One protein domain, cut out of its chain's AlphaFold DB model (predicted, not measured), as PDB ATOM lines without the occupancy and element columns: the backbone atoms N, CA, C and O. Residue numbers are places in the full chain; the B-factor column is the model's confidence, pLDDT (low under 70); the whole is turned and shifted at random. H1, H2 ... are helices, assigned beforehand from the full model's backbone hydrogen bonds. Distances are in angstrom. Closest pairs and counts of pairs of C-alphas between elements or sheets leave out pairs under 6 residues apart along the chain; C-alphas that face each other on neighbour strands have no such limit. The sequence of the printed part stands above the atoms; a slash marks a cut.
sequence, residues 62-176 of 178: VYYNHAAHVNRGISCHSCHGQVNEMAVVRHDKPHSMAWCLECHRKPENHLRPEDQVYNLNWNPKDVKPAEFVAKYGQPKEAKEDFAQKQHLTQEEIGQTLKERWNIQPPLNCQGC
ATOM      1  N   VAL A  62     -33.247  -6.612  39.002       95.69
ATOM      2  CA  VAL A  62     -33.802  -7.663  38.149       95.69
ATOM      3  C   VAL A  62     -34.261  -8.811  39.034       95.69
ATOM      4  O   VAL A  62     -33.463  -9.568  39.585       95.69
ATOM      5  N   TYR A  63     -35.571  -8.987  39.105       95.12
ATOM      6  CA  TYR A  63     -36.190 -10.158  39.686       95.12
ATOM      7  C   TYR A  63     -36.246 -11.296  38.660       95.12
ATOM      8  O   TYR A  63     -36.958 -11.219  37.658       95.12
ATOM      9  N   TYR A  64     -35.527 -12.378  38.945       95.56
ATOM     10  CA  TYR A  64     -35.578 -13.627  38.187       95.56
ATOM     11  C   TYR A  64     -36.246 -14.733  39.012       95.56
ATOM     12  O   TYR A  64     -36.039 -14.823  40.223       95.56
ATOM     13  N   ASN A  65     -37.036 -15.594  38.361       96.44
ATOM     14  CA  ASN A  65     -37.743 -16.691  39.021       96.44
ATOM     15  C   ASN A  65     -37.484 -18.036  38.329       96.44
ATOM     16  O   ASN A  65     -38.025 -18.281  37.256       96.44
ATOM     17  N   HIS A  66     -36.695 -18.920  38.945       97.44
ATOM     18  CA  HIS A  66     -36.371 -20.244  38.397       97.44
ATOM     19  C   HIS A  66     -37.617 -21.101  38.146       97.44
ATOM     20  O   HIS A  66     -37.793 -21.591  37.029       97.44
ATOM     21  N   ALA A  67     -38.510 -21.215  39.134       97.62
ATOM     22  CA  ALA A  67     -39.724 -22.021  39.028       97.62
ATOM     23  C   ALA A  67     -40.614 -21.598  37.847       97.62
ATOM     24  O   ALA A  67     -41.194 -22.447  37.175       97.62
ATOM     25  N   ALA A  68     -40.679 -20.299  37.539       96.62
ATOM     26  CA  ALA A  68     -41.443 -19.794  36.398       96.62
ATOM     27  C   ALA A  68     -40.934 -20.323  35.042       96.62
ATOM     28  O   ALA A  68     -41.730 -20.489  34.120       96.62
ATOM     29  N   HIS A  69     -39.635 -20.606  34.924       97.56
ATOM     30  CA  HIS A  69     -39.015 -21.096  33.691       97.56
ATOM     31  C   HIS A  69     -39.020 -22.627  33.635       97.56
ATOM     32  O   HIS A  69     -39.480 -23.222  32.660       97.56
ATOM     33  N   VAL A  70     -38.549 -23.270  34.705       97.31
ATOM     34  CA  VAL A  70     -38.398 -24.730  34.790       97.31
ATOM     35  C   VAL A  70     -39.749 -25.431  34.661       97.31
ATOM     36  O   VAL A  70     -39.886 -26.347  33.852       97.31
ATOM     37  N   ASN A  71     -40.787 -24.926  35.335       96.81
ATOM     38  CA  ASN A  71     -42.142 -25.487  35.239       96.81
ATOM     39  C   ASN A  71     -42.828 -25.217  33.896       96.81
ATOM     40  O   ASN A  71     -43.940 -25.684  33.659       96.81
ATOM     41  N   ARG A  72     -42.194 -24.436  33.017       96.19
ATOM     42  CA  ARG A  72     -42.661 -24.158  31.659       96.19
ATOM     43  C   ARG A  72     -41.786 -24.804  30.598       96.19
ATOM     44  O   ARG A  72     -41.893 -24.429  29.443       96.19
ATOM     45  N   GLY A  73     -40.964 -25.788  30.957       96.69
ATOM     46  CA  GLY A  73     -40.224 -26.583  29.978       96.69
ATOM     47  C   GLY A  73     -38.865 -26.003  29.586       96.69
ATOM     48  O   GLY A  73     -38.277 -26.456  28.607       96.69
ATOM     49  N   ILE A  74     -38.344 -25.010  30.315       98.00
ATOM     50  CA  ILE A  74     -37.005 -24.462  30.057       98.00
ATOM     51  C   ILE A  74     -35.960 -25.244  30.852       98.00
ATOM     52  O   ILE A  74     -35.952 -25.234  32.081       98.00
ATOM     53  N   SER A  75     -35.048 -25.901  30.136       97.62
ATOM     54  CA  SER A  75     -33.972 -26.692  30.735       97.62
ATOM     55  C   SER A  75     -32.855 -25.841  31.338       97.62
ATOM     56  O   SER A  75     -32.490 -24.791  30.805       97.62
ATOM     57  N   CYS A  76     -32.213 -26.379  32.381       96.62
ATOM     58  CA  CYS A  76     -30.959 -25.868  32.935       96.62
ATOM     59  C   CYS A  76     -29.895 -25.657  31.844       96.62
ATOM     60  O   CYS A  76     -29.175 -24.661  31.879       96.62
ATOM     61  N   HIS A  77     -29.830 -26.561  30.859       96.75
ATOM     62  CA  HIS A  77     -28.864 -26.508  29.761       96.75
ATOM     63  C   HIS A  77     -28.982 -25.212  28.943       96.75
ATOM     64  O   HIS A  77     -27.969 -24.622  28.570       96.75
ATOM     65  N   SER A  78     -30.203 -24.721  28.706       96.38
ATOM     66  CA  SER A  78     -30.436 -23.528  27.883       96.38
ATOM     67  C   SER A  78     -29.791 -22.269  28.475       96.38
ATOM     68  O   SER A  78     -29.371 -21.391  27.723       96.38
ATOM     69  N   CYS A  79     -29.672 -22.196  29.808       95.62
ATOM     70  CA  CYS A  79     -29.128 -21.032  30.514       95.62
ATOM     71  C   CYS A  79     -27.725 -21.260  31.089       95.62
ATOM     72  O   CYS A  79     -26.917 -20.334  31.094       95.62
ATOM     73  N   HIS A  80     -27.432 -22.463  31.583       96.69
ATOM     74  CA  HIS A  80     -26.183 -22.788  32.280       96.69
ATOM     75  C   HIS A  80     -25.227 -23.659  31.454       96.69
ATOM     76  O   HIS A  80     -24.106 -23.894  31.895       96.69
ATOM     77  N   GLY A  81     -25.633 -24.122  30.267       96.19
ATOM     78  CA  GLY A  81     -24.832 -25.003  29.415       96.19
ATOM     79  C   GLY A  81     -24.716 -26.436  29.945       96.19
ATOM     80  O   GLY A  81     -25.484 -26.870  30.807       96.19
ATOM     81  N   GLN A  82     -23.730 -27.176  29.430       96.88
ATOM     82  CA  GLN A  82     -23.402 -28.548  29.854       96.88
ATOM     83  C   GLN A  82     -22.693 -28.564  31.214       96.88
ATOM     84  O   GLN A  82     -21.503 -28.853  31.312       96.88
ATOM     85  N   VAL A  83     -23.409 -28.231  32.291       96.44
ATOM     86  CA  VAL A  83     -22.833 -28.170  33.650       96.44
ATOM     87  C   VAL A  83     -22.249 -29.519  34.093       96.44
ATOM     88  O   VAL A  83     -21.270 -29.550  34.831       96.44
ATOM     89  N   ASN A  84     -22.786 -30.638  33.602       95.25
ATOM     90  CA  ASN A  84     -22.248 -31.985  33.833       95.25
ATOM     91  C   ASN A  84     -20.838 -32.207  33.258       95.25
ATOM     92  O   ASN A  84     -20.153 -33.125  33.699       95.25
ATOM     93  N   GLU A  85     -20.405 -31.390  32.300       96.50
ATOM     94  CA  GLU A  85     -19.066 -31.434  31.694       96.50
ATOM     95  C   GLU A  85     -18.149 -30.327  32.247       96.50
ATOM     96  O   GLU A  85     -16.981 -30.216  31.871       96.50
ATOM     97  N   MET A  86     -18.652 -29.497  33.168       96.44
ATOM     98  CA  MET A  86     -17.891 -28.418  33.791       96.44
ATOM     99  C   MET A  86     -17.211 -28.905  35.069       96.44
ATOM    100  O   MET A  86     -17.851 -29.066  36.105       96.44
ATOM    101  N   ALA A  87     -15.885 -29.060  35.034       95.62
ATOM    102  CA  ALA A  87     -15.102 -29.346  36.242       95.62
ATOM    103  C   ALA A  87     -15.207 -28.219  37.291       95.62
ATOM    104  O   ALA A  87     -15.189 -28.470  38.495       95.62
ATOM    105  N   VAL A  88     -15.325 -26.974  36.819       95.12
ATOM    106  CA  VAL A  88     -15.648 -25.783  37.610       95.12
ATOM    107  C   VAL A  88     -16.689 -24.997  36.823       95.12
ATOM    108  O   VAL A  88     -16.517 -24.781  35.621       95.12
ATOM    109  N   VAL A  89     -17.774 -24.589  37.482       95.69
ATOM    110  CA  VAL A  89     -18.867 -23.877  36.809       95.69
ATOM    111  C   VAL A  89     -18.365 -22.529  36.286       95.69
ATOM    112  O   VAL A  89     -17.638 -21.811  36.973       95.69
ATOM    113  N   ARG A  90     -18.778 -22.179  35.069       94.56
ATOM    114  CA  ARG A  90     -18.484 -20.905  34.403       94.56
ATOM    115  C   ARG A  90     -19.757 -20.320  33.799       94.56
ATOM    116  O   ARG A  90     -20.738 -21.037  33.621       94.56
ATOM    117  N   HIS A  91     -19.715 -19.044  33.426       94.25
ATOM    118  CA  HIS A  91     -20.747 -18.482  32.560       94.25
ATOM    119  C   HIS A  91     -20.649 -19.123  31.176       94.25
ATOM    120  O   HIS A  91     -19.632 -19.004  30.491       94.25
ATOM    121  N   ASP A  92     -21.704 -19.823  30.778       95.44
ATOM    122  CA  ASP A  92     -21.842 -20.369  29.425       95.44
ATOM    123  C   ASP A  92     -22.702 -19.479  28.521       95.44
ATOM    124  O   ASP A  92     -22.569 -19.487  27.299       95.44
ATOM    125  N   LYS A  93     -23.580 -18.688  29.140       94.88
ATOM    126  CA  LYS A  93     -24.461 -17.724  28.490       94.88
ATOM    127  C   LYS A  93     -24.252 -16.345  29.122       94.88
ATOM    128  O   LYS A  93     -23.869 -16.270  30.289       94.88
ATOM    129  N   PRO A  94     -24.493 -15.255  28.373       93.81
ATOM    130  CA  PRO A  94     -24.189 -13.905  28.845       93.81
ATOM    131  C   PRO A  94     -25.161 -13.388  29.912       93.81
ATOM    132  O   PRO A  94     -24.818 -12.449  30.618       93.81
ATOM    133  N   HIS A  95     -26.378 -13.947  29.996       93.88
ATOM    134  CA  HIS A  95     -27.444 -13.509  30.920       93.88
ATOM    135  C   HIS A  95     -27.739 -11.999  30.853       93.88
ATOM    136  O   HIS A  95     -28.142 -11.374  31.832       93.88
ATOM    137  N   SER A  96     -27.553 -11.406  29.671       94.38
ATOM    138  CA  SER A  96     -27.900 -10.013  29.406       94.38
ATOM    139  C   SER A  96     -29.398  -9.864  29.137       94.38
ATOM    140  O   SER A  96     -30.064 -10.801  28.693       94.38
ATOM    141  N   MET A  97     -29.933  -8.655  29.327       95.56
ATOM    142  CA  MET A  97     -31.335  -8.353  29.017       95.56
ATOM    143  C   MET A  97     -31.697  -8.706  27.567       95.56
ATOM    144  O   MET A  97     -32.750  -9.291  27.325       95.56
ATOM    145  N   ALA A  98     -30.828  -8.379  26.605       96.50
ATOM    146  CA  ALA A  98     -31.069  -8.672  25.193       96.50
ATOM    147  C   ALA A  98     -31.205 -10.181  24.938       96.50
ATOM    148  O   ALA A  98     -32.115 -10.592  24.224       96.50
ATOM    149  N   TRP A  99     -30.356 -10.987  25.579       96.56
ATOM    150  CA  TRP A  99     -30.394 -12.445  25.490       96.56
ATOM    151  C   TRP A  99     -31.657 -13.032  26.143       96.56
ATOM    152  O   TRP A  99     -32.325 -13.875  25.548       96.56
ATOM    153  N   CYS A 100     -32.063 -12.527  27.316       96.69
ATOM    154  CA  CYS A 100     -33.328 -12.928  27.940       96.69
ATOM    155  C   CYS A 100     -34.533 -12.594  27.042       96.69
ATOM    156  O   CYS A 100     -35.424 -13.422  26.857       96.69
ATOM    157  N   LEU A 101     -34.551 -11.395  26.448       97.56
ATOM    158  CA  LEU A 101     -35.638 -10.954  25.574       97.56
ATOM    159  C   LEU A 101     -35.681 -11.701  24.239       97.56
ATOM    160  O   LEU A 101     -36.761 -11.864  23.683       97.56
ATOM    161  N   GLU A 102     -34.546 -12.153  23.714       97.12
ATOM    162  CA  GLU A 102     -34.514 -13.030  22.542       97.12
ATOM    163  C   GLU A 102     -35.304 -14.318  22.806       97.12
ATOM    164  O   GLU A 102     -36.221 -14.642  22.049       97.12
ATOM    165  N   CYS A 103     -35.037 -14.970  23.940       97.38
ATOM    166  CA  CYS A 103     -35.780 -16.149  24.374       97.38
ATOM    167  C   CYS A 103     -37.258 -15.825  24.655       97.38
ATOM    168  O   CYS A 103     -38.140 -16.534  24.184       97.38
ATOM    169  N   HIS A 104     -37.567 -14.724  25.350       98.06
ATOM    170  CA  HIS A 104     -38.960 -14.350  25.632       98.06
ATOM    171  C   HIS A 104     -39.778 -14.064  24.362       98.06
ATOM    172  O   HIS A 104     -40.985 -14.300  24.349       98.06
ATOM    173  N   ARG A 105     -39.146 -13.559  23.292       98.12
ATOM    174  CA  ARG A 105     -39.808 -13.331  21.996       98.12
ATOM    175  C   ARG A 105     -40.062 -14.632  21.240       98.12
ATOM    176  O   ARG A 105     -41.070 -14.719  20.544       98.12
ATOM    177  N   LYS A 106     -39.155 -15.606  21.358       97.88
ATOM    178  CA  LYS A 106     -39.209 -16.893  20.650       97.88
ATOM    179  C   LYS A 106     -38.959 -18.080  21.593       97.88
ATOM    180  O   LYS A 106     -37.956 -18.785  21.438       97.88
ATOM    181  N   PRO A 107     -39.837 -18.317  22.586       97.69
ATOM    182  CA  PRO A 107     -39.632 -19.384  23.563       97.69
ATOM    183  C   PRO A 107     -39.640 -20.777  22.919       97.69
ATOM    184  O   PRO A 107     -38.955 -21.674  23.404       97.69
ATOM    185  N   GLU A 108     -40.344 -20.959  21.797       97.62
ATOM    186  CA  GLU A 108     -40.405 -22.205  21.023       97.62
ATOM    187  C   GLU A 108     -39.021 -22.780  20.665       97.62
ATOM    188  O   GLU A 108     -38.837 -23.994  20.608       97.62
ATOM    189  N   ASN A 109     -37.995 -21.936  20.559       97.44
ATOM    190  CA  ASN A 109     -36.633 -22.385  20.275       97.44
ATOM    191  C   ASN A 109     -35.942 -23.083  21.462       97.44
ATOM    192  O   ASN A 109     -34.845 -23.618  21.303       97.44
ATOM    193  N   HIS A 110     -36.552 -23.076  22.651       97.44
ATOM    194  CA  HIS A 110     -35.934 -23.562  23.889       97.44
ATOM    195  C   HIS A 110     -36.831 -24.459  24.747       97.44
ATOM    196  O   HIS A 110     -36.331 -25.079  25.691       97.44
ATOM    197  N   LEU A 111     -38.131 -24.517  24.451       97.94
ATOM    198  CA  LEU A 111     -39.098 -25.325  25.188       97.94
ATOM    199  C   LEU A 111     -38.860 -26.823  24.978       97.94
ATOM    200  O   LEU A 111     -38.594 -27.281  23.866       97.94
ATOM    201  N   ARG A 112     -38.998 -27.590  26.059       97.19
ATOM    202  CA  ARG A 112     -38.875 -29.050  26.082       97.19
ATOM    203  C   ARG A 112     -40.054 -29.683  26.826       97.19
ATOM    204  O   ARG A 112     -40.655 -29.015  27.672       97.19
ATOM    205  N   PRO A 113     -40.358 -30.966  26.559       97.12
ATOM    206  CA  PRO A 113     -41.246 -31.768  27.400       97.12
ATOM    207  C   PRO A 113     -40.874 -31.676  28.888       97.12
ATOM    208  O   PRO A 113     -39.688 -31.604  29.224       97.12
ATOM    209  N   GLU A 114     -41.862 -31.691  29.786       94.31
ATOM    210  CA  GLU A 114     -41.644 -31.470  31.223       94.31
ATOM    211  C   GLU A 114     -40.720 -32.516  31.869       94.31
ATOM    212  O   GLU A 114     -39.958 -32.208  32.785       94.31
ATOM    213  N   ASP A 115     -40.718 -33.740  31.348       95.25
ATOM    214  CA  ASP A 115     -39.864 -34.843  31.788       95.25
ATOM    215  C   ASP A 115     -38.409 -34.716  31.303       95.25
ATOM    216  O   ASP A 115     -37.521 -35.406  31.800       95.25
ATOM    217  N   GLN A 116     -38.139 -33.799  30.370       97.25
ATOM    218  CA  GLN A 116     -36.825 -33.591  29.754       97.25
ATOM    219  C   GLN A 116     -36.132 -32.305  30.223       97.25
ATOM    220  O   GLN A 116     -35.011 -32.005  29.807       97.25
ATOM    221  N   VAL A 117     -36.752 -31.550  31.134       97.00
ATOM    222  CA  VAL A 117     -36.222 -30.278  31.654       97.00
ATOM    223  C   VAL A 117     -34.853 -30.453  32.321       97.00
ATOM    224  O   VAL A 117     -33.946 -29.647  32.098       97.00
ATOM    225  N   TYR A 118     -34.654 -31.536  33.072       96.25
ATOM    226  CA  TYR A 118     -33.388 -31.826  33.762       96.25
ATOM    227  C   TYR A 118     -32.447 -32.746  32.972       96.25
ATOM    228  O   TYR A 118     -31.366 -33.080  33.461       96.25
ATOM    229  N   ASN A 119     -32.832 -33.161  31.763       96.69
ATOM    230  CA  ASN A 119     -31.982 -33.955  30.887       96.69
ATOM    231  C   ASN A 119     -31.056 -33.030  30.081       96.69
ATOM    232  O   ASN A 119     -31.468 -32.383  29.116       96.69
ATOM    233  N   LEU A 120     -29.786 -32.968  30.485       96.25
ATOM    234  CA  LEU A 120     -28.786 -32.108  29.841       96.25
ATOM    235  C   LEU A 120     -28.396 -32.597  28.438       96.25
ATOM    236  O   LEU A 120     -28.031 -31.783  27.598       96.25
ATOM    237  N   ASN A 121     -28.574 -33.890  28.157       95.69
ATOM    238  CA  ASN A 121     -28.241 -34.505  26.871       95.69
ATOM    239  C   ASN A 121     -29.452 -34.638  25.937       95.69
ATOM    240  O   ASN A 121     -29.375 -35.338  24.933       95.69
ATOM    241  N   TRP A 122     -30.581 -34.012  26.277       96.62
ATOM    242  CA  TRP A 122     -31.787 -34.095  25.461       96.62
ATOM    243  C   TRP A 122     -31.568 -33.522  24.058       96.62
ATOM    244  O   TRP A 122     -31.023 -32.423  23.901       96.62
ATOM    245  N   ASN A 123     -32.069 -34.241  23.053       96.00
ATOM    246  CA  ASN A 123     -32.070 -33.831  21.658       96.00
ATOM    247  C   ASN A 123     -33.494 -33.939  21.070       96.00
ATOM    248  O   ASN A 123     -34.140 -34.972  21.248       96.00
ATOM    249  N   PRO A 124     -33.974 -32.934  20.309       96.00
ATOM    250  CA  PRO A 124     -35.242 -33.012  19.578       96.00
ATOM    251  C   PRO A 124     -35.411 -34.284  18.738       96.00
ATOM    252  O   PRO A 124     -36.512 -34.817  18.636       96.00
ATOM    253  N   LYS A 125     -34.317 -34.803  18.165       95.06
ATOM    254  CA  LYS A 125     -34.339 -35.996  17.304       95.06
ATOM    255  C   LYS A 125     -34.715 -37.281  18.042       95.06
ATOM    256  O   LYS A 125     -35.182 -38.214  17.391       95.06
ATOM    257  N   ASP A 126     -34.534 -37.310  19.361       95.00
ATOM    258  CA  ASP A 126     -34.872 -38.457  20.208       95.00
ATOM    259  C   ASP A 126     -36.372 -38.496  20.543       95.00
ATOM    260  O   ASP A 126     -36.881 -39.493  21.058       95.00
ATOM    261  N   VAL A 127     -37.103 -37.412  20.253       96.31
ATOM    262  CA  VAL A 127     -38.550 -37.345  20.446       96.31
ATOM    263  C   VAL A 127     -39.242 -38.167  19.368       96.31
ATOM    264  O   VAL A 127     -39.131 -37.887  18.174       96.31
ATOM    265  N   LYS A 128     -40.016 -39.159  19.805       97.19
ATOM    266  CA  LYS A 128     -40.879 -39.951  18.932       97.19
ATOM    267  C   LYS A 128     -42.121 -39.142  18.551       97.19
ATOM    268  O   LYS A 128     -42.928 -38.846  19.439       97.19
ATOM    269  N   PRO A 129     -42.326 -38.812  17.265       97.69
ATOM    270  CA  PRO A 129     -43.363 -37.853  16.887       97.69
ATOM    271  C   PRO A 129     -44.787 -38.326  17.211       97.69
ATOM    272  O   PRO A 129     -45.567 -37.564  17.776       97.69
ATOM    273  N   ALA A 130     -45.105 -39.604  16.979       97.38
ATOM    274  CA  ALA A 130     -46.415 -40.170  17.310       97.38
ATOM    275  C   ALA A 130     -46.748 -40.105  18.816       97.38
ATOM    276  O   ALA A 130     -47.849 -39.709  19.192       97.38
ATOM    277  N   GLU A 131     -45.791 -40.446  19.690       97.62
ATOM    278  CA  GLU A 131     -45.974 -40.374  21.150       97.62
ATOM    279  C   GLU A 131     -46.102 -38.915  21.622       97.62
ATOM    280  O   GLU A 131     -46.931 -38.598  22.477       97.62
ATOM    281  N   PHE A 132     -45.318 -38.011  21.027       97.88
ATOM    282  CA  PHE A 132     -45.376 -36.582  21.318       97.88
ATOM    283  C   PHE A 132     -46.737 -35.983  20.954       97.88
ATOM    284  O   PHE A 132     -47.360 -35.335  21.795       97.88
ATOM    285  N   VAL A 133     -47.228 -36.241  19.740       97.56
ATOM    286  CA  VAL A 133     -48.526 -35.727  19.280       97.56
ATOM    287  C   VAL A 133     -49.675 -36.319  20.088       97.56
ATOM    288  O   VAL A 133     -50.590 -35.590  20.460       97.56
ATOM    289  N   ALA A 134     -49.610 -37.602  20.457       97.56
ATOM    290  CA  ALA A 134     -50.615 -38.210  21.327       97.56
ATOM    291  C   ALA A 134     -50.707 -37.520  22.703       97.56
ATOM    292  O   ALA A 134     -51.798 -37.401  23.263       97.56
ATOM    293  N   LYS A 135     -49.579 -37.046  23.249       97.06
ATOM    294  CA  LYS A 135     -49.525 -36.400  24.569       97.06
ATOM    295  C   LYS A 135     -49.820 -34.897  24.529       97.06
ATOM    296  O   LYS A 135     -50.573 -34.393  25.365       97.06
ATOM    297  N   TYR A 136     -49.205 -34.171  23.599       97.06
ATOM    298  CA  TYR A 136     -49.223 -32.703  23.565       97.06
ATOM    299  C   TYR A 136     -50.086 -32.123  22.442       97.06
ATOM    300  O   TYR A 136     -50.446 -30.947  22.505       97.06
ATOM    301  N   GLY A 137     -50.468 -32.939  21.460       96.69
ATOM    302  CA  GLY A 137     -51.129 -32.500  20.237       96.69
ATOM    303  C   GLY A 137     -50.137 -31.966  19.206       96.69
ATOM    304  O   GLY A 137     -48.957 -32.306  19.212       96.69
ATOM    305  N   GLN A 138     -50.636 -31.115  18.318       96.00
ATOM    306  CA  GLN A 138     -49.849 -30.397  17.321       96.00
ATOM    307  C   GLN A 138     -50.364 -28.953  17.201       96.00
ATOM    308  O   GLN A 138     -51.496 -28.686  17.628       96.00
ATOM    309  N   PRO A 139     -49.575 -28.021  16.638       95.50
ATOM    310  CA  PRO A 139     -49.984 -26.631  16.472       95.50
ATOM    311  C   PRO A 139     -51.239 -26.502  15.604       95.50
ATOM    312  O   PRO A 139     -51.427 -27.270  14.657       95.50
ATOM    313  N   LYS A 140     -52.082 -25.501  15.874       91.94
ATOM    314  CA  LYS A 140     -53.323 -25.286  15.096       91.94
ATOM    315  C   LYS A 140     -53.065 -25.018  13.613       91.94
ATOM    316  O   LYS A 140     -53.873 -25.401  12.774       91.94
ATOM    317  N   GLU A 141     -51.954 -24.358  13.308       91.25
ATOM    318  CA  GLU A 141     -51.553 -24.000  11.943       91.25
ATOM    319  C   GLU A 141     -50.636 -25.051  11.291       91.25
ATOM    320  O   GLU A 141     -50.049 -24.800  10.235       91.25
ATOM    321  N   ALA A 142     -50.488 -26.231  11.906       92.00
ATOM    322  CA  ALA A 142     -49.688 -27.310  11.342       92.00
ATOM    323  C   ALA A 142     -50.239 -27.728   9.969       92.00
ATOM    324  O   ALA A 142     -51.400 -28.112   9.829       92.00
ATOM    325  N   LYS A 143     -49.382 -27.656   8.946       90.50
ATOM    326  CA  LYS A 143     -49.717 -28.037   7.562       90.50
ATOM    327  C   LYS A 143     -49.617 -29.542   7.312       90.50
ATOM    328  O   LYS A 143     -50.138 -30.031   6.316       90.50
ATOM    329  N   GLU A 144     -48.920 -30.249   8.191       92.50
ATOM    330  CA  GLU A 144     -48.608 -31.671   8.086       92.50
ATOM    331  C   GLU A 144     -49.010 -32.378   9.383       92.50
ATOM    332  O   GLU A 144     -49.022 -31.759  10.449       92.50
ATOM    333  N   ASP A 145     -49.301 -33.676   9.298       94.25
ATOM    334  CA  ASP A 145     -49.506 -34.512  10.481       94.25
ATOM    335  C   ASP A 145     -48.155 -34.812  11.139       94.25
ATOM    336  O   ASP A 145     -47.330 -35.567  10.612       94.25
ATOM    337  N   PHE A 146     -47.928 -34.215  12.308       96.50
ATOM    338  CA  PHE A 146     -46.674 -34.368  13.040       96.50
ATOM    339  C   PHE A 146     -46.458 -35.810  13.510       96.50
ATOM    340  O   PHE A 146     -45.310 -36.231  13.640       96.50
ATOM    341  N   ALA A 147     -47.522 -36.599  13.702       96.06
ATOM    342  CA  ALA A 147     -47.409 -37.985  14.144       96.06
ATOM    343  C   ALA A 147     -46.752 -38.889  13.088       96.06
ATOM    344  O   ALA A 147     -46.176 -39.916  13.445       96.06
ATOM    345  N   GLN A 148     -46.807 -38.494  11.810       95.94
ATOM    346  CA  GLN A 148     -46.234 -39.239  10.682       95.94
ATOM    347  C   GLN A 148     -44.800 -38.822  10.343       95.94
ATOM    348  O   GLN A 148     -44.174 -39.412   9.460       95.94
ATOM    349  N   LYS A 149     -44.255 -37.796  11.006       95.44
ATOM    350  CA  LYS A 149     -42.887 -37.338  10.737       95.44
ATOM    351  C   LYS A 149     -41.880 -38.343  11.289       95.44
ATOM    352  O   LYS A 149     -42.135 -39.032  12.272       95.44
ATOM    353  N   GLN A 150     -40.702 -38.403  10.669       94.81
ATOM    354  CA  GLN A 150     -39.597 -39.226  11.171       94.81
ATOM    355  C   GLN A 150     -38.971 -38.614  12.434       94.81
ATOM    356  O   GLN A 150     -38.665 -39.324  13.387       94.81
ATOM    357  N   HIS A 151     -38.805 -37.291  12.439       96.06
ATOM    358  CA  HIS A 151     -38.292 -36.511  13.563       96.06
ATOM    359  C   HIS A 151     -39.046 -35.184  13.645       96.06
ATOM    360  O   HIS A 151     -39.466 -34.651  12.614       96.06
ATOM    361  N   LEU A 152     -39.161 -34.641  14.857       96.56
ATOM    362  CA  LEU A 152     -39.605 -33.267  15.077       96.56
ATOM    363  C   LEU A 152     -38.394 -32.353  15.262       96.56
ATOM    364  O   LEU A 152     -37.386 -32.721  15.870       96.56
ATOM    365  N   THR A 153     -38.499 -31.139  14.744       96.94
ATOM    366  CA  THR A 153     -37.538 -30.070  15.012       96.94
ATOM    367  C   THR A 153     -37.783 -29.446  16.389       96.94
ATOM    368  O   THR A 153     -38.854 -29.589  16.983       96.94
ATOM    369  N   GLN A 154     -36.792 -28.707  16.901       97.44
ATOM    370  CA  GLN A 154     -36.945 -27.931  18.137       97.44
ATOM    371  C   GLN A 154     -38.121 -26.945  18.050       97.44
ATOM    372  O   GLN A 154     -38.885 -26.828  19.003       97.44
ATOM    373  N   GLU A 155     -38.272 -26.258  16.918       97.00
ATOM    374  CA  GLU A 155     -39.332 -25.267  16.713       97.00
ATOM    375  C   GLU A 155     -40.719 -25.923  16.701       97.00
ATOM    376  O   GLU A 155     -41.632 -25.427  17.350       97.00
ATOM    377  N   GLU A 156     -40.872 -27.085  16.059       97.44
ATOM    378  CA  GLU A 156     -42.140 -27.832  16.038       97.44
ATOM    379  C   GLU A 156     -42.552 -28.317  17.432       97.44
ATOM    380  O   GLU A 156     -43.704 -28.150  17.844       97.44
ATOM    381  N   ILE A 157     -41.600 -28.877  18.187       97.88
ATOM    382  CA  ILE A 157     -41.813 -29.280  19.582       97.88
ATOM    383  C   ILE A 157     -42.204 -28.057  20.407       97.88
ATOM    384  O   ILE A 157     -43.233 -28.053  21.083       97.88
ATOM    385  N   GLY A 158     -41.401 -26.998  20.341       97.69
ATOM    386  CA  GLY A 158     -41.595 -25.826  21.173       97.69
ATOM    387  C   GLY A 158     -42.868 -25.057  20.850       97.69
ATOM    388  O   GLY A 158     -43.545 -24.626  21.778       97.69
ATOM    389  N   GLN A 159     -43.247 -24.933  19.576       97.94
ATOM    390  CA  GLN A 159     -44.498 -24.291  19.174       97.94
ATOM    391  C   GLN A 159     -45.706 -25.078  19.691       97.94
ATOM    392  O   GLN A 159     -46.642 -24.486  20.232       97.94
ATOM    393  N   THR A 160     -45.652 -26.412  19.624       97.88
ATOM    394  CA  THR A 160     -46.693 -27.276  20.200       97.88
ATOM    395  C   THR A 160     -46.846 -27.020  21.699       97.88
ATOM    396  O   THR A 160     -47.952 -26.789  22.183       97.88
ATOM    397  N   LEU A 161     -45.737 -27.013  22.445       98.06
ATOM    398  CA  LEU A 161     -45.747 -26.799  23.895       98.06
ATOM    399  C   LEU A 161     -46.187 -25.378  24.270       98.06
ATOM    400  O   LEU A 161     -46.955 -25.192  25.216       98.06
ATOM    401  N   LYS A 162     -45.752 -24.376  23.502       97.81
ATOM    402  CA  LYS A 162     -46.144 -22.974  23.665       97.81
ATOM    403  C   LYS A 162     -47.654 -22.801  23.542       97.81
ATOM    404  O   LYS A 162     -48.253 -22.178  24.417       97.81
ATOM    405  N   GLU A 163     -48.271 -23.376  22.509       97.50
ATOM    406  CA  GLU A 163     -49.728 -23.345  22.320       97.50
ATOM    407  C   GLU A 163     -50.456 -24.162  23.392       97.50
ATOM    408  O   GLU A 163     -51.395 -23.666  24.018       97.50
ATOM    409  N   ARG A 164     -49.993 -25.389  23.656       96.56
ATOM    410  CA  ARG A 164     -50.602 -26.315  24.622       96.56
ATOM    411  C   ARG A 164     -50.668 -25.735  26.030       96.56
ATOM    412  O   ARG A 164     -51.660 -25.934  26.728       96.56
ATOM    413  N   TRP A 165     -49.616 -25.042  26.455       96.62
ATOM    414  CA  TRP A 165     -49.497 -24.481  27.801       96.62
ATOM    415  C   TRP A 165     -49.801 -22.984  27.878       96.62
ATOM    416  O   TRP A 165     -49.677 -22.409  28.964       96.62
ATOM    417  N   ASN A 166     -50.202 -22.372  26.758       96.75
ATOM    418  CA  ASN A 166     -50.436 -20.937  26.615       96.75
ATOM    419  C   ASN A 166     -49.272 -20.095  27.174       96.75
ATOM    420  O   ASN A 166     -49.450 -19.238  28.042       96.75
ATOM    421  N   ILE A 167     -48.052 -20.389  26.719       97.06
ATOM    422  CA  ILE A 167     -46.844 -19.707  27.192       97.06
ATOM    423  C   ILE A 167     -46.741 -18.328  26.543       97.06
ATOM    424  O   ILE A 167     -46.562 -18.201  25.333       97.06
ATOM    425  N   GLN A 168     -46.805 -17.293  27.381       96.19
ATOM    426  CA  GLN A 168     -46.687 -15.889  26.990       96.19
ATOM    427  C   GLN A 168     -45.654 -15.200  27.896       96.19
ATOM    428  O   GLN A 168     -46.019 -14.642  28.934       96.19
ATOM    429  N   PRO A 169     -44.351 -15.285  27.570       96.88
ATOM    430  CA  PRO A 169     -43.317 -14.640  28.365       96.88
ATOM    431  C   PRO A 169     -43.494 -13.114  28.342       96.88
ATOM    432  O   PRO A 169     -43.869 -12.549  27.311       96.88
ATOM    433  N   PRO A 170     -43.213 -12.412  29.450       96.38
ATOM    434  CA  PRO A 170     -43.366 -10.968  29.493       96.38
ATOM    435  C   PRO A 170     -42.324 -10.279  28.603       96.38
ATOM    436  O   PRO A 170     -41.138 -10.602  28.649       96.38
ATOM    437  N   LEU A 171     -42.762  -9.284  27.830       96.31
ATOM    438  CA  LEU A 171     -41.907  -8.449  26.969       96.31
ATOM    439  C   LEU A 171     -41.853  -6.982  27.421       96.31
ATOM    440  O   LEU A 171     -41.393  -6.113  26.684       96.31
ATOM    441  N   ASN A 172     -42.340  -6.704  28.627       95.62
ATOM    442  CA  ASN A 172     -42.373  -5.373  29.224       95.62
ATOM    443  C   ASN A 172     -41.507  -5.318  30.490       95.62
ATOM    444  O   ASN A 172     -41.092  -6.347  31.027       95.62
ATOM    445  N   CYS A 173     -41.258  -4.105  30.988       94.56
ATOM    446  CA  CYS A 173     -40.384  -3.886  32.140       94.56
ATOM    447  C   CYS A 173     -40.878  -4.605  33.406       94.56
ATOM    448  O   CYS A 173     -40.062  -5.131  34.154       94.56
ATOM    449  N   GLN A 174     -42.196  -4.690  33.615       93.81
ATOM    450  CA  GLN A 174     -42.799  -5.294  34.812       93.81
ATOM    451  C   GLN A 174     -42.556  -6.806  34.916       93.81
ATOM    452  O   GLN A 174     -42.710  -7.378  35.993       93.81
ATOM    453  N   GLY A 175     -42.152  -7.455  33.819       92.88
ATOM    454  CA  GLY A 175     -41.791  -8.869  33.826       92.88
ATOM    455  C   GLY A 175     -40.618  -9.193  34.750       92.88
ATOM    456  O   GLY A 175     -40.618 -10.252  35.375       92.88
ATOM    457  N   CYS A 176     -39.645  -8.280  34.852       94.56
ATOM    458  CA  CYS A 176     -38.389  -8.525  35.567       94.56
ATOM    459  C   CYS A 176     -37.928  -7.345  36.439       94.56
ATOM    460  O   CYS A 176     -37.182  -7.560  37.384       94.56
TER     461      CYS A 176
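Overview. This is residues 62 to 176 of the 178 residues of the protein "Cytochrome c3 family protein" of Chthoniobacterales bacterium (UniProt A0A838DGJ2). Little regular structure is here: a flat body, only just, built largely of loops, with short helices H1, H2 and H3 strewn toward one end, near both printed ends, and H5 and H4 toward the other. You will find 115 residues with five named helices, H1 to H5 in order, and no named strand; the class is all helix, with 38 residues in named elements. It is compact, with a radius of gyration of the C-alphas of 15.0 A and spans of 41 by 36 by 20 A.

Along the chain. Find C-alpha 66 at (-36.371, -20.244, 38.397), where H1 runs to residue 70. H2 is residues 76 to 80; H3, residues 97 to 105, is 12.1 A long. H4 is residues 129 to 136, and H5, residues 154 to 164, runs 15.2 A to C-alpha 164 at (-50.602, -26.315, 24.622).

Arrangement. H1 and H2 are close but not clearly touching; their closest C-alphas, Val 70 and Cys 76, are 7.8 A apart. H2 and H3 are apart. H4 and H5 only just touch, with 3 pairs of C-alphas within 8 A, closest at Tyr 136 and Arg 164, 6.6 A. They run the same way at a shallow tilt of 25 degrees. In H1, H2, H3, H4 and H5 every O i to N i+4 pair is within hydrogen-bond range.

Size, cuts and confidence. The C-alphas of Val 88 and Lys 143, the two farthest apart, are 45.5 A apart. The printed part has no cut; its links H2 to H3, H3 to H4 and H4 to H5 are long. No printed residue is under 70 in pLDDT.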